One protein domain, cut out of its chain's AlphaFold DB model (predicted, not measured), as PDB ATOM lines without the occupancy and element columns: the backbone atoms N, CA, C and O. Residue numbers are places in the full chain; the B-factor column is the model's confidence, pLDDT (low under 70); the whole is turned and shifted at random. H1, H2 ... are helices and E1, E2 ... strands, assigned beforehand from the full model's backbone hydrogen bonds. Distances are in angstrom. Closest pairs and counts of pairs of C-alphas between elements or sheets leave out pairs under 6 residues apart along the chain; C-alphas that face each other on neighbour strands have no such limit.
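This is residues 12 to 65 and 168 to 211 of the 215 residues of the protein "Hypothetical protein" of Miscanthus lutarioriparius (UniProt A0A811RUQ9). A strongly twisted wall of five strands runs through the domain, with helix H3 packed on one face and the shorter helix H1 on the opposite face; the four-residue helix H2 sits by the first residue of E1, at one edge. Between E2 and E3 a long link, residues 32 to 44, loops out beyond the end of E2 and returns. The printed part has 98 residues, with three named helices and five named strands in the order E1 E2 E3 E4 H1 E5 H2 H3; the sheet order is E1 E5 E2 E3 E4, all antiparallel. The class is mixed, helices and strands, though under half of the residues are in named elements. The whole is compact and rounded, with a radius of gyration of the C-alphas of 12.9 A and spans of 37 by 29 by 22 A.

Edge strand E1, residues 15 to 20, is the antiparallel neighbour of E5, residues 182 to 187, with N 20 and O 184 2.8 A apart. On its other side E5 has E2, residues 28 to 31, with N 28 and O 185 2.7 A apart. E2 and E3, residues 45 to 50, form a hairpin, with N 29 and O 46 2.8 A apart. E3 and edge strand E4, residues 59 to 62, form another, with N 49 and O 59 2.8 A apart. E2, E3 and E4 make a meander, each strand the antiparallel neighbour of the one before. H1, residues 172 to 178, is on the sheet at a height of 9.0 A, only just over none of the strands, with 2 C-alphas falling on E5 and 2 on E2; the closest C-alphas of H1 and E5 are those of Glu 176 and Trp 182, 6.6 A. H3, residues 202 to 210, is on the opposite face; its closest C-alphas with E1 are those of Val 210 and His 18, 5.5 A. H2, residues 189 to 192, is on the sheet, close to but not clearly touching H3, with C-alphas 191 and 206 7.8 A apart. Every O i to N i+4 pair is within hydrogen-bond range in H1 and H3; H2 is too short for one.

E1 begins at C-alpha 15 (128.803, 115.768, 112.271) and is 16.5 A long. E2 measures 9.5 A, E3 15.2 A, E4 10.5 A, H1 9.8 A, E5 15.0 A and H2 5.5 A. H3, 12.2 A long, ends at C-alpha 210 (124.436, 124.137, 105.486).

The C-alphas farthest apart, those of Arg 54 and Lys 199, are 39.3 A apart. Residues 66 to 167 are not printed; C-alphas 65 and 168 are 18.9 A apart across the cut. The link from E2 to E3 is long. Mean pLDDT of the printed part is 80.8; residues 12 to 14, 52 to 56, 191, 193 to 200 and 211 are under 70.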
ATOM      1  N   ILE A  12     130.957 119.916 113.256       51.53
ATOM      2  CA  ILE A  12     130.667 119.999 114.694       51.53
ATOM      3  C   ILE A  12     130.879 118.592 115.264       51.53
ATOM      4  O   ILE A  12     129.998 117.738 115.190       51.53
ATOM      5  N   GLY A  13     132.081 118.318 115.782       62.88
ATOM      6  CA  GLY A  13     132.496 116.945 116.101       62.88
ATOM      7  C   GLY A  13     132.556 116.075 114.838       62.88
ATOM      8  O   GLY A  13     133.077 116.521 113.815       62.88
ATOM      9  N   ASP A  14     131.979 114.871 114.888       66.00
ATOM     10  CA  ASP A  14     131.879 113.958 113.732       66.00
ATOM     11  C   ASP A  14     130.756 114.335 112.750       66.00
ATOM     12  O   ASP A  14     130.646 113.749 111.670       66.00
ATOM     13  N   LYS A  15     129.912 115.314 113.107       71.94
ATOM     14  CA  LYS A  15     128.803 115.768 112.271       71.94
ATOM     15  C   LYS A  15     129.290 116.756 111.227       71.94
ATOM     16  O   LYS A  15     129.857 117.798 111.563       71.94
ATOM     17  N   TRP A  16     128.987 116.467 109.972       76.56
ATOM     18  CA  TRP A  16     129.168 117.406 108.880       76.56
ATOM     19  C   TRP A  16     127.998 117.383 107.905       76.56
ATOM     20  O   TRP A  16     127.369 116.343 107.701       76.56
ATOM     21  N   ALA A  17     127.743 118.535 107.289       78.31
ATOM     22  CA  ALA A  17     126.889 118.659 106.119       78.31
ATOM     23  C   ALA A  17     127.462 119.720 105.169       78.31
ATOM     24  O   ALA A  17     128.013 120.722 105.628       78.31
ATOM     25  N   HIS A  18     127.349 119.501 103.861       82.38
ATOM     26  CA  HIS A  18     127.688 120.498 102.845       82.38
ATOM     27  C   HIS A  18     126.624 120.497 101.748       82.38
ATOM     28  O   HIS A  18     126.063 119.441 101.450       82.38
ATOM     29  N   PRO A  19     126.315 121.651 101.142       87.31
ATOM     30  CA  PRO A  19     125.287 121.713 100.116       87.31
ATOM     31  C   PRO A  19     125.707 120.946  98.858       87.31
ATOM     32  O   PRO A  19     126.895 120.763  98.567       87.31
ATOM     33  N   LEU A  20     124.697 120.514  98.115       85.62
ATOM     34  CA  LEU A  20     124.807 119.871  96.815       85.62
ATOM     35  C   LEU A  20     123.961 120.629  95.795       85.62
ATOM     36  O   LEU A  20     122.970 121.274  96.137       85.62
ATOM     37  N   VAL A  21     124.362 120.533  94.529       83.19
ATOM     38  CA  VAL A  21     123.612 121.111  93.404       83.19
ATOM     39  C   VAL A  21     122.510 120.161  92.938       83.19
ATOM     40  O   VAL A  21     121.420 120.605  92.590       83.19
ATOM     41  N   GLU A  22     122.782 118.856  92.955       85.69
ATOM     42  CA  GLU A  22     121.847 117.818  92.529       85.69
ATOM     43  C   GLU A  22     121.588 116.811  93.660       85.69
ATOM     44  O   GLU A  22     122.484 116.563  94.469       85.69
ATOM     45  N   PRO A  23     120.374 116.232  93.728       88.81
ATOM     46  CA  PRO A  23     120.053 115.178  94.684       88.81
ATOM     47  C   PRO A  23     120.804 113.883  94.356       88.81
ATOM     48  O   PRO A  23     120.807 113.423  93.213       88.81
ATOM     49  N   GLU A  24     121.379 113.261  95.382       89.44
ATOM     50  CA  GLU A  24     122.077 111.979  95.296       89.44
ATOM     51  C   GLU A  24     121.682 111.058  96.454       89.44
ATOM     52  O   GLU A  24     121.193 111.500  97.495       89.44
ATOM     53  N   LYS A  25     121.879 109.750  96.282       89.81
ATOM     54  CA  LYS A  25     121.599 108.771  97.336       89.81
ATOM     55  C   LYS A  25     122.377 109.128  98.615       89.81
ATOM     56  O   LYS A  25     123.582 109.339  98.567       89.81
ATOM     57  N   GLY A  26     121.674 109.200  99.744       88.62
ATOM     58  CA  GLY A  26     122.230 109.578 101.043       88.62
ATOM     59  C   GLY A  26     122.278 111.079 101.332       88.62
ATOM     60  O   GLY A  26     122.669 111.457 102.438       88.62
ATOM     61  N   CYS A  27     121.850 111.944 100.410       91.19
ATOM     62  CA  CYS A  27     121.707 113.363 100.716       91.19
ATOM     63  C   CYS A  27     120.459 113.650 101.566       91.19
ATOM     64  O   CYS A  27     119.483 112.896 101.579       91.19
ATOM     65  N   LEU A  28     120.471 114.804 102.223       92.06
ATOM     66  CA  LEU A  28     119.322 115.403 102.878       92.06
ATOM     67  C   LEU A  28     118.627 116.379 101.932       92.06
ATOM     68  O   LEU A  28     119.277 117.225 101.317       92.06
ATOM     69  N   LEU A  29     117.302 116.297 101.881       92.44
ATOM     70  CA  LEU A  29     116.431 117.330 101.337       92.44
ATOM     71  C   LEU A  29     115.871 118.126 102.511       92.44
ATOM     72  O   LEU A  29     115.164 117.597 103.369       92.44
ATOM     73  N   ILE A  30     116.222 119.401 102.565       92.44
ATOM     74  CA  ILE A  30     115.847 120.301 103.647       92.44
ATOM     75  C   ILE A  30     114.762 121.217 103.105       92.44
ATOM     76  O   ILE A  30     115.004 121.967 102.153       92.44
ATOM     77  N   ALA A  31     113.571 121.149 103.695       92.69
ATOM     78  CA  ALA A  31     112.459 121.992 103.285       92.69
ATOM     79  C   ALA A  31     112.835 123.471 103.425       92.69
ATOM     80  O   ALA A  31     113.448 123.885 104.414       92.69
ATOM     81  N   THR A  32     112.473 124.271 102.432       92.06
ATOM     82  CA  THR A  32     112.594 125.729 102.510       92.06
ATOM     83  C   THR A  32     111.302 126.351 103.013       92.06
ATOM     84  O   THR A  32     110.256 125.709 103.022       92.06
ATOM     85  N   GLU A  33     111.360 127.640 103.336       88.75
ATOM     86  CA  GLU A  33     110.191 128.448 103.707       88.75
ATOM     87  C   GLU A  33     109.106 128.467 102.609       88.75
ATOM     88  O   GLU A  33     107.948 128.752 102.882       88.75
ATOM     89  N   LYS A  34     109.433 128.111 101.355       91.12
ATOM     90  CA  LYS A  34     108.430 127.977 100.283       91.12
ATOM     91  C   LYS A  34     107.464 126.809 100.494       91.12
ATOM     92  O   LYS A  34     106.413 126.782  99.865       91.12
ATOM     93  N   LEU A  35     107.851 125.834 101.314       90.06
ATOM     94  CA  LEU A  35     107.018 124.693 101.686       90.06
ATOM     95  C   LEU A  35     106.245 124.944 102.990       90.06
ATOM     96  O   LEU A  35     105.523 124.052 103.440       90.06
ATOM     97  N   ASP A  36     106.368 126.131 103.593       88.62
ATOM     98  CA  ASP A  36     105.578 126.500 104.766       88.62
ATOM     99  C   ASP A  36     104.084 126.523 104.398       88.62
ATOM    100  O   ASP A  36     103.684 127.024 103.345       88.62
ATOM    101  N   GLY A  37     103.249 125.914 105.244       83.19
ATOM    102  CA  GLY A  37     101.834 125.667 104.950       83.19
ATOM    103  C   GLY A  37     101.549 124.348 104.222       83.19
ATOM    104  O   GLY A  37     100.385 123.971 104.085       83.19
ATOM    105  N   SER A  38     102.573 123.595 103.804       86.81
ATOM    106  CA  SER A  38     102.385 122.201 103.394       86.81
ATOM    107  C   SER A  38     102.132 121.320 104.617       86.81
ATOM    108  O   SER A  38     103.003 121.180 105.474       86.81
ATOM    109  N   HIS A  39     100.977 120.650 104.652       83.69
ATOM    110  CA  HIS A  39     100.601 119.743 105.745       83.69
ATOM    111  C   HIS A  39     101.653 118.667 106.048       83.69
ATOM    112  O   HIS A  39     101.810 118.264 107.199       83.69
ATOM    113  N   ILE A  40     102.370 118.203 105.021       85.94
ATOM    114  CA  ILE A  40     103.349 117.120 105.140       85.94
ATOM    115  C   ILE A  40     104.778 117.672 105.184       85.94
ATOM    116  O   ILE A  40     105.575 117.244 106.022       85.94
ATOM    117  N   PHE A  41     105.108 118.629 104.309       89.88
ATOM    118  CA  PHE A  41     106.500 118.969 103.998       89.88
ATOM    119  C   PHE A  41     107.053 120.203 104.714       89.88
ATOM    120  O   PHE A  41     108.268 120.413 104.675       89.88
ATOM    121  N   GLU A  42     106.224 120.979 105.418       89.94
ATOM    122  CA  GLU A  42     106.689 122.142 106.183       89.94
ATOM    123  C   GLU A  42     107.808 121.739 107.157       89.94
ATOM    124  O   GLU A  42     107.663 120.778 107.919       89.94
ATOM    125  N   ARG A  43     108.933 122.466 107.115       88.62
ATOM    126  CA  ARG A  43     110.109 122.270 107.989       88.62
ATOM    127  C   ARG A  43     110.583 120.818 108.102       88.62
ATOM    128  O   ARG A  43     111.061 120.386 109.151       88.62
ATOM    129  N   THR A  44     110.449 120.037 107.034       90.81
ATOM    130  CA  THR A  44     110.916 118.648 107.020       90.81
ATOM    131  C   THR A  44     112.388 118.534 106.635       90.81
ATOM    132  O   THR A  44     112.942 119.362 105.909       90.81
ATOM    133  N   VAL A  45     113.025 117.483 107.144       91.25
ATOM    134  CA  VAL A  45     114.327 117.001 106.681       91.25
ATOM    135  C   VAL A  45     114.124 115.576 106.198       91.25
ATOM    136  O   VAL A  45     113.775 114.706 106.994       91.25
ATOM    137  N   ILE A  46     114.328 115.344 104.907       92.44
ATOM    138  CA  ILE A  46     114.146 114.038 104.280       92.44
ATOM    139  C   ILE A  46     115.510 113.448 103.949       92.44
ATOM    140  O   ILE A  46     116.334 114.119 103.337       92.44
ATOM    141  N   LEU A  47     115.747 112.195 104.326       92.50
ATOM    142  CA  LEU A  47     116.894 111.434 103.837       92.50
ATOM    143  C   LEU A  47     116.522 110.744 102.529       92.50
ATOM    144  O   LEU A  47     115.574 109.960 102.506       92.50
ATOM    145  N   LEU A  48     117.293 110.983 101.471       92.94
ATOM    146  CA  LEU A  48     117.114 110.281 100.207       92.94
ATOM    147  C   LEU A  48     117.730 108.876 100.297       92.94
ATOM    148  O   LEU A  48     118.950 108.722 100.345       92.94
ATOM    149  N   LEU A  49     116.885 107.845 100.325       90.19
ATOM    150  CA  LEU A  49     117.299 106.441 100.436       90.19
ATOM    151  C   LEU A  49     117.793 105.887  99.100       90.19
ATOM    152  O   LEU A  49     118.728 105.089  99.051       90.19
ATOM    153  N   SER A  50     117.177 106.330  98.008       87.19
ATOM    154  CA  SER A  50     117.577 105.988  96.650       87.19
ATOM    155  C   SER A  50     117.250 107.144  95.718       87.19
ATOM    156  O   SER A  50     116.176 107.735  95.785       87.19
ATOM    157  N   SER A  51     118.175 107.458  94.816       78.12
ATOM    158  CA  SER A  51     117.987 108.470  93.773       78.12
ATOM    159  C   SER A  51     117.247 107.932  92.539       78.12
ATOM    160  O   SER A  51     117.196 108.616  91.521       78.12
ATOM    161  N   GLY A  52     116.695 106.715  92.619       67.31
ATOM    162  CA  GLY A  52     116.028 106.030  91.517       67.31
ATOM    163  C   GLY A  52     117.023 105.334  90.584       67.31
ATOM    164  O   GLY A  52     117.761 105.969  89.834       67.31
ATOM    165  N   ALA A  53     117.029 104.002  90.600       54.47
ATOM    166  CA  ALA A  53     117.686 103.176  89.589       54.47
ATOM    167  C   ALA A  53     116.659 102.191  89.019       54.47
ATOM    168  O   ALA A  53     115.841 101.655  89.759       54.47
ATOM    169  N   ARG A  54     116.703 101.953  87.698       50.28
ATOM    170  CA  ARG A  54     115.807 101.025  86.975       50.28
ATOM    171  C   ARG A  54     114.311 101.246  87.277       50.28
ATOM    172  O   ARG A  54     113.646 100.392  87.842       50.28
ATOM    173  N   GLN A  55     113.780 102.350  86.749       53.12
ATOM    174  CA  GLN A  55     112.344 102.644  86.560       53.12
ATOM    175  C   GLN A  55     111.574 103.233  87.750       53.12
ATOM    176  O   GLN A  55     110.604 103.941  87.492       53.12
ATOM    177  N   LEU A  56     112.022 103.058  88.995       66.06
ATOM    178  CA  LEU A  56     111.448 103.771  90.140       66.06
ATOM    179  C   LEU A  56     112.102 105.153  90.290       66.06
ATOM    180  O   LEU A  56     113.312 105.291  90.089       66.06
ATOM    181  N   GLY A  57     111.303 106.177  90.589       82.69
ATOM    182  CA  GLY A  57     111.823 107.512  90.874       82.69
ATOM    183  C   GLY A  57     112.515 107.591  92.244       82.69
ATOM    184  O   GLY A  57     112.642 106.575  92.935       82.69
ATOM    185  N   PRO A  58     113.020 108.774  92.625       90.50
ATOM    186  CA  PRO A  58     113.686 108.960  93.906       90.50
ATOM    187  C   PRO A  58     112.763 108.612  95.080       90.50
ATOM    188  O   PRO A  58     111.569 108.910  95.042       90.50
ATOM    189  N   ILE A  59     113.323 108.012  96.129       92.50
ATOM    190  CA  ILE A  59     112.605 107.691  97.366       92.50
ATOM    191  C   ILE A  59     113.385 108.171  98.587       92.50
ATOM    192  O   ILE A  59     114.617 108.108  98.630       92.50
ATOM    193  N   GLY A  60     112.665 108.631  99.603       92.50
ATOM    194  CA  GLY A  60     113.243 109.116 100.849       92.50
ATOM    195  C   GLY A  60     112.280 109.040 102.024       92.50
ATOM    196  O   GLY A  60     111.097 108.773 101.845       92.50
ATOM    197  N   VAL A  61     112.790 109.281 103.232       93.00
ATOM    198  CA  VAL A  61     111.997 109.276 104.472       93.00
ATOM    199  C   VAL A  61     112.205 110.546 105.290       93.00
ATOM    200  O   VAL A  61     113.332 111.020 105.449       93.00
ATOM    201  N   ILE A  62     111.119 111.096 105.832       92.00
ATOM    202  CA  ILE A  62     111.145 112.255 106.730       92.00
ATOM    203  C   ILE A  62     111.744 111.844 108.085       92.00
ATOM    204  O   ILE A  62     111.245 110.964 108.780       92.00
ATOM    205  N   LEU A  63     112.820 112.515 108.490       88.25
ATOM    206  CA  LEU A  63     113.596 112.182 109.688       88.25
ATOM    207  C   LEU A  63     113.069 112.825 110.973       88.25
ATOM    208  O   LEU A  63     113.340 112.337 112.074       88.25
ATOM    209  N   ASN A  64     112.388 113.963 110.844       87.00
ATOM    210  CA  ASN A  64     112.095 114.874 111.949       87.00
ATOM    211  C   ASN A  64     110.605 114.999 112.283       87.00
ATOM    212  O   ASN A  64     110.218 115.948 112.965       87.00
ATOM    213  N   ARG A  65     109.780 114.041 111.850       86.19
ATOM    214  CA  ARG A  65     108.369 113.959 112.238       86.19
ATOM    215  C   ARG A  65     108.110 112.689 113.050       86.19
ATOM    216  O   ARG A  65     108.094 111.608 112.468       86.19
ATOM    217  N   TRP A 168     109.128 110.385  94.621       91.69
ATOM    218  CA  TRP A 168     109.082 111.373  93.552       91.69
ATOM    219  C   TRP A 168     109.035 110.678  92.204       91.69
ATOM    220  O   TRP A 168     109.599 109.598  92.023       91.69
ATOM    221  N   GLU A 169     108.435 111.337  91.220       88.31
ATOM    222  CA  GLU A 169     108.671 110.970  89.830       88.31
ATOM    223  C   GLU A 169     110.110 111.308  89.408       88.31
ATOM    224  O   GLU A 169     110.807 112.104  90.044       88.31
ATOM    225  N   ARG A 170     110.565 110.699  88.306       80.50
ATOM    226  CA  ARG A 170     111.969 110.722  87.859       80.50
ATOM    227  C   ARG A 170     112.600 112.119  87.849       80.50
ATOM    228  O   ARG A 170     113.714 112.278  88.338       80.50
ATOM    229  N   GLU A 171     111.902 113.103  87.295       86.19
ATOM    230  CA  GLU A 171     112.409 114.478  87.179       86.19
ATOM    231  C   GLU A 171     111.792 115.435  88.204       86.19
ATOM    232  O   GLU A 171     112.354 116.499  88.451       86.19
ATOM    233  N   GLN A 172     110.702 115.037  88.868       90.56
ATOM    234  CA  GLN A 172     109.975 115.895  89.802       90.56
ATOM    235  C   GLN A 172     110.889 116.420  90.912       90.56
ATOM    236  O   GLN A 172     110.930 117.622  91.150       90.56
ATOM    237  N   LEU A 173     111.684 115.550  91.548       90.81
ATOM    238  CA  LEU A 173     112.593 115.988  92.613       90.81
ATOM    239  C   LEU A 173     113.602 117.029  92.107       90.81
ATOM    240  O   LEU A 173     113.899 118.008  92.791       90.81
ATOM    241  N   ARG A 174     114.131 116.836  90.896       90.19
ATOM    242  CA  ARG A 174     115.091 117.769  90.292       90.19
ATOM    243  C   ARG A 174     114.432 119.110  89.989       90.19
ATOM    244  O   ARG A 174     115.041 120.151  90.234       90.19
ATOM    245  N   ASP A 175     113.199 119.095  89.500       92.00
ATOM    246  CA  ASP A 175     112.418 120.300  89.229       92.00
ATOM    247  C   ASP A 175     112.081 121.055  90.523       92.00
ATOM    248  O   ASP A 175     112.244 122.274  90.579       92.00
ATOM    249  N   GLU A 176     111.716 120.348  91.595       93.38
ATOM    250  CA  GLU A 176     111.443 120.941  92.908       93.38
ATOM    251  C   GLU A 176     112.698 121.578  93.529       93.38
ATOM    252  O   GLU A 176     112.636 122.680  94.086       93.38
ATOM    253  N   VAL A 177     113.862 120.930  93.388       91.50
ATOM    254  CA  VAL A 177     115.158 121.501  93.794       91.50
ATOM    255  C   VAL A 177     115.469 122.761  92.981       91.50
ATOM    256  O   VAL A 177     115.805 123.792  93.564       91.50
ATOM    257  N   ARG A 178     115.292 122.738  91.651       91.38
ATOM    258  CA  ARG A 178     115.502 123.920  90.788       91.38
ATOM    259  C   ARG A 178     114.519 125.054  91.084       91.38
ATOM    260  O   ARG A 178     114.896 126.221  91.005       91.38
ATOM    261  N   ALA A 179     113.289 124.731  91.476       92.25
ATOM    262  CA  ALA A 179     112.299 125.698  91.948       92.25
ATOM    263  C   ALA A 179     112.649 126.287  93.332       92.25
ATOM    264  O   ALA A 179     112.022 127.252  93.788       92.25
ATOM    265  N   GLY A 180     113.666 125.739  94.005       91.44
ATOM    266  CA  GLY A 180     114.124 126.162  95.320       91.44
ATOM    267  C   GLY A 180     113.184 125.742  96.445       91.44
ATOM    268  O   GLY A 180     113.157 126.424  97.465       91.44
ATOM    269  N   LEU A 181     112.394 124.679  96.256       92.44
ATOM    270  CA  LEU A 181     111.557 124.099  97.313       92.44
ATOM    271  C   LEU A 181     112.408 123.343  98.337       92.44
ATOM    272  O   LEU A 181     112.126 123.411  99.535       92.44
ATOM    273  N   TRP A 182     113.489 122.713  97.874       93.69
ATOM    274  CA  TRP A 182     114.418 121.931  98.685       93.69
ATOM    275  C   TRP A 182     115.829 122.508  98.630       93.69
ATOM    276  O   TRP A 182     116.311 122.911  97.572       93.69
ATOM    277  N   HIS A 183     116.518 122.518  99.768       92.44
ATOM    278  CA  HIS A 183     117.976 122.615  99.803       92.44
ATOM    279  C   HIS A 183     118.551 121.209  99.913       92.44
ATOM    280  O   HIS A 183     118.170 120.455 100.806       92.44
ATOM    281  N   VAL A 184     119.464 120.864  99.011       92.25
ATOM    282  CA  VAL A 184     120.113 119.554  99.001       92.25
ATOM    283  C   VAL A 184     121.443 119.661  99.732       92.25
ATOM    284  O   VAL A 184     122.211 120.592  99.484       92.25
ATOM    285  N   ALA A 185     121.729 118.718 100.626       89.62
ATOM    286  CA  ALA A 185     123.013 118.654 101.312       89.62
ATOM    287  C   ALA A 185     123.482 117.215 101.516       89.62
ATOM    288  O   ALA A 185     122.719 116.367 101.967       89.62
ATOM    289  N   ALA A 186     124.754 116.942 101.243       87.94
ATOM    290  CA  ALA A 186     125.393 115.722 101.712       87.94
ATOM    291  C   ALA A 186     125.598 115.820 103.225       87.94
ATOM    292  O   ALA A 186     125.839 116.912 103.750       87.94
ATOM    293  N   CYS A 187     125.539 114.691 103.927       83.88
ATOM    294  CA  CYS A 187     125.770 114.653 105.365       83.88
ATOM    295  C   CYS A 187     126.515 113.393 105.810       83.88
ATOM    296  O   CYS A 187     126.397 112.334 105.199       83.88
ATOM    297  N   SER A 188     127.208 113.486 106.944       80.31
ATOM    298  CA  SER A 188     127.626 112.304 107.703       80.31
ATOM    299  C   SER A 188     126.428 111.601 108.335       80.31
ATOM    300  O   SER A 188     125.542 112.273 108.866       80.31
ATOM    301  N   ALA A 189     126.491 110.277 108.479       75.25
ATOM    302  CA  ALA A 189     125.510 109.516 109.256       75.25
ATOM    303  C   ALA A 189     125.351 110.008 110.714       75.25
ATOM    304  O   ALA A 189     124.277 109.881 111.300       75.25
ATOM    305  N   ALA A 190     126.381 110.641 111.293       71.94
ATOM    306  CA  ALA A 190     126.322 111.243 112.628       71.94
ATOM    307  C   ALA A 190     125.266 112.364 112.752       71.94
ATOM    308  O   ALA A 190     124.741 112.593 113.845       71.94
ATOM    309  N   VAL A 191     124.919 113.047 111.650       69.25
ATOM    310  CA  VAL A 191     123.876 114.092 111.617       69.25
ATOM    311  C   VAL A 191     122.490 113.503 111.863       69.25
ATOM    312  O   VAL A 191     121.660 114.140 112.504       69.25
ATOM    313  N   LEU A 192     122.254 112.260 111.437       70.31
ATOM    314  CA  LEU A 192     120.965 111.585 111.602       70.31
ATOM    315  C   LEU A 192     120.637 111.299 113.070       70.31
ATOM    316  O   LEU A 192     119.476 111.054 113.394       70.31
ATOM    317  N   GLY A 193     121.646 111.340 113.954       62.47
ATOM    318  CA  GLY A 193     121.451 111.338 115.401       62.47
ATOM    319  C   GLY A 193     120.496 110.239 115.853       62.47
ATOM    320  O   GLY A 193     119.593 110.503 116.648       62.47
ATOM    321  N   LEU A 194     120.656 109.021 115.320       55.03
ATOM    322  CA  LEU A 194     119.684 107.932 115.481       55.03
ATOM    323  C   LEU A 194     119.366 107.637 116.958       55.03
ATOM    324  O   LEU A 194     118.249 107.223 117.263       55.03
ATOM    325  N   ALA A 195     120.283 107.981 117.869       38.84
ATOM    326  CA  ALA A 195     120.167 107.821 119.315       38.84
ATOM    327  C   ALA A 195     119.576 109.017 120.102       38.84
ATOM    328  O   ALA A 195     119.273 108.849 121.284       38.84
ATOM    329  N   THR A 196     119.396 110.204 119.512       44.12
ATOM    330  CA  THR A 196     119.053 111.424 120.270       44.12
ATOM    331  C   THR A 196     118.012 112.279 119.563       44.12
ATOM    332  O   THR A 196     118.247 112.803 118.478       44.12
ATOM    333  N   VAL A 197     116.872 112.476 120.226       44.81
ATOM    334  CA  VAL A 197     115.933 113.559 119.918       44.81
ATOM    335  C   VAL A 197     116.677 114.871 120.162       44.81
ATOM    336  O   VAL A 197     116.999 115.207 121.303       44.81
ATOM    337  N   VAL A 198     117.037 115.573 119.090       47.84
ATOM    338  CA  VAL A 198     117.786 116.828 119.175       47.84
ATOM    339  C   VAL A 198     116.892 117.894 119.816       47.84
ATOM    340  O   VAL A 198     115.834 118.236 119.286       47.84
ATOM    341  N   LYS A 199     117.320 118.445 120.959       39.56
ATOM    342  CA  LYS A 199     116.754 119.689 121.504       39.56
ATOM    343  C   LYS A 199     117.050 120.819 120.513       39.56
ATOM    344  O   LYS A 199     118.211 121.176 120.352       39.56
ATOM    345  N   GLY A 200     116.013 121.370 119.885       52.12
ATOM    346  CA  GLY A 200     116.134 122.479 118.929       52.12
ATOM    347  C   GLY A 200     115.695 122.169 117.497       52.12
ATOM    348  O   GLY A 200     115.718 123.084 116.691       52.12
ATOM    349  N   GLY A 201     115.257 120.935 117.211       71.25
ATOM    350  CA  GLY A 201     114.766 120.542 115.887       71.25
ATOM    351  C   GLY A 201     115.898 120.201 114.910       71.25
ATOM    352  O   GLY A 201     116.895 120.908 114.797       71.25
ATOM    353  N   LEU A 202     115.769 119.069 114.207       77.38
ATOM    354  CA  LEU A 202     116.764 118.632 113.215       77.38
ATOM    355  C   LEU A 202     116.859 119.615 112.036       77.38
ATOM    356  O   LEU A 202     117.921 119.765 111.439       77.38
ATOM    357  N   TRP A 203     115.753 120.278 111.697       82.88
ATOM    358  CA  TRP A 203     115.679 121.193 110.563       82.88
ATOM    359  C   TRP A 203     116.561 122.425 110.775       82.88
ATOM    360  O   TRP A 203     117.395 122.729 109.926       82.88
ATOM    361  N   GLU A 204     116.465 123.062 111.939       81.38
ATOM    362  CA  GLU A 204     117.273 124.216 112.321       81.38
ATOM    363  C   GLU A 204     118.767 123.861 112.422       81.38
ATOM    364  O   GLU A 204     119.616 124.623 111.953       81.38
ATOM    365  N   GLU A 205     119.103 122.690 112.987       78.88
ATOM    366  CA  GLU A 205     120.491 122.209 113.080       78.88
ATOM    367  C   GLU A 205     121.104 122.031 111.685       78.88
ATOM    368  O   GLU A 205     122.169 122.584 111.394       78.88
ATOM    369  N   VAL A 206     120.423 121.295 110.802       78.75
ATOM    370  CA  VAL A 206     120.927 121.021 109.451       78.75
ATOM    371  C   VAL A 206     120.970 122.304 108.620       78.75
ATOM    372  O   VAL A 206     121.963 122.549 107.936       78.75
ATOM    373  N   GLN A 207     119.969 123.182 108.726       80.38
ATOM    374  CA  GLN A 207     120.028 124.495 108.085       80.38
ATOM    375  C   GLN A 207     121.222 125.326 108.569       80.38
ATOM    376  O   GLN A 207     121.878 125.966 107.749       80.38
ATOM    377  N   GLY A 208     121.545 125.311 109.866       75.94
ATOM    378  CA  GLY A 208     122.705 126.020 110.419       75.94
ATOM    379  C   GLY A 208     124.059 125.437 109.988       75.94
ATOM    380  O   GLY A 208     125.043 126.178 109.849       75.94
ATOM    381  N   LEU A 209     124.111 124.123 109.748       73.19
ATOM    382  CA  LEU A 209     125.279 123.442 109.183       73.19
ATOM    383  C   LEU A 209     125.476 123.792 107.704       73.19
ATOM    384  O   LEU A 209     126.605 124.039 107.291       73.19
ATOM    385  N   VAL A 210     124.390 123.864 106.931       74.06
ATOM    386  CA  VAL A 210     124.436 124.137 105.486       74.06
ATOM    387  C   VAL A 210     124.602 125.630 105.179       74.06
ATOM    388  O   VAL A 210     125.281 125.988 104.220       74.06
ATOM    389  N   ARG A 211     124.022 126.531 105.984       66.25
ATOM    390  CA  ARG A 211     124.146 127.982 105.781       66.25
ATOM    391  C   ARG A 211     125.489 128.477 106.319       66.25
ATOM    392  O   ARG A 211     125.748 128.442 107.524       66.25
TER     393      ARG A 211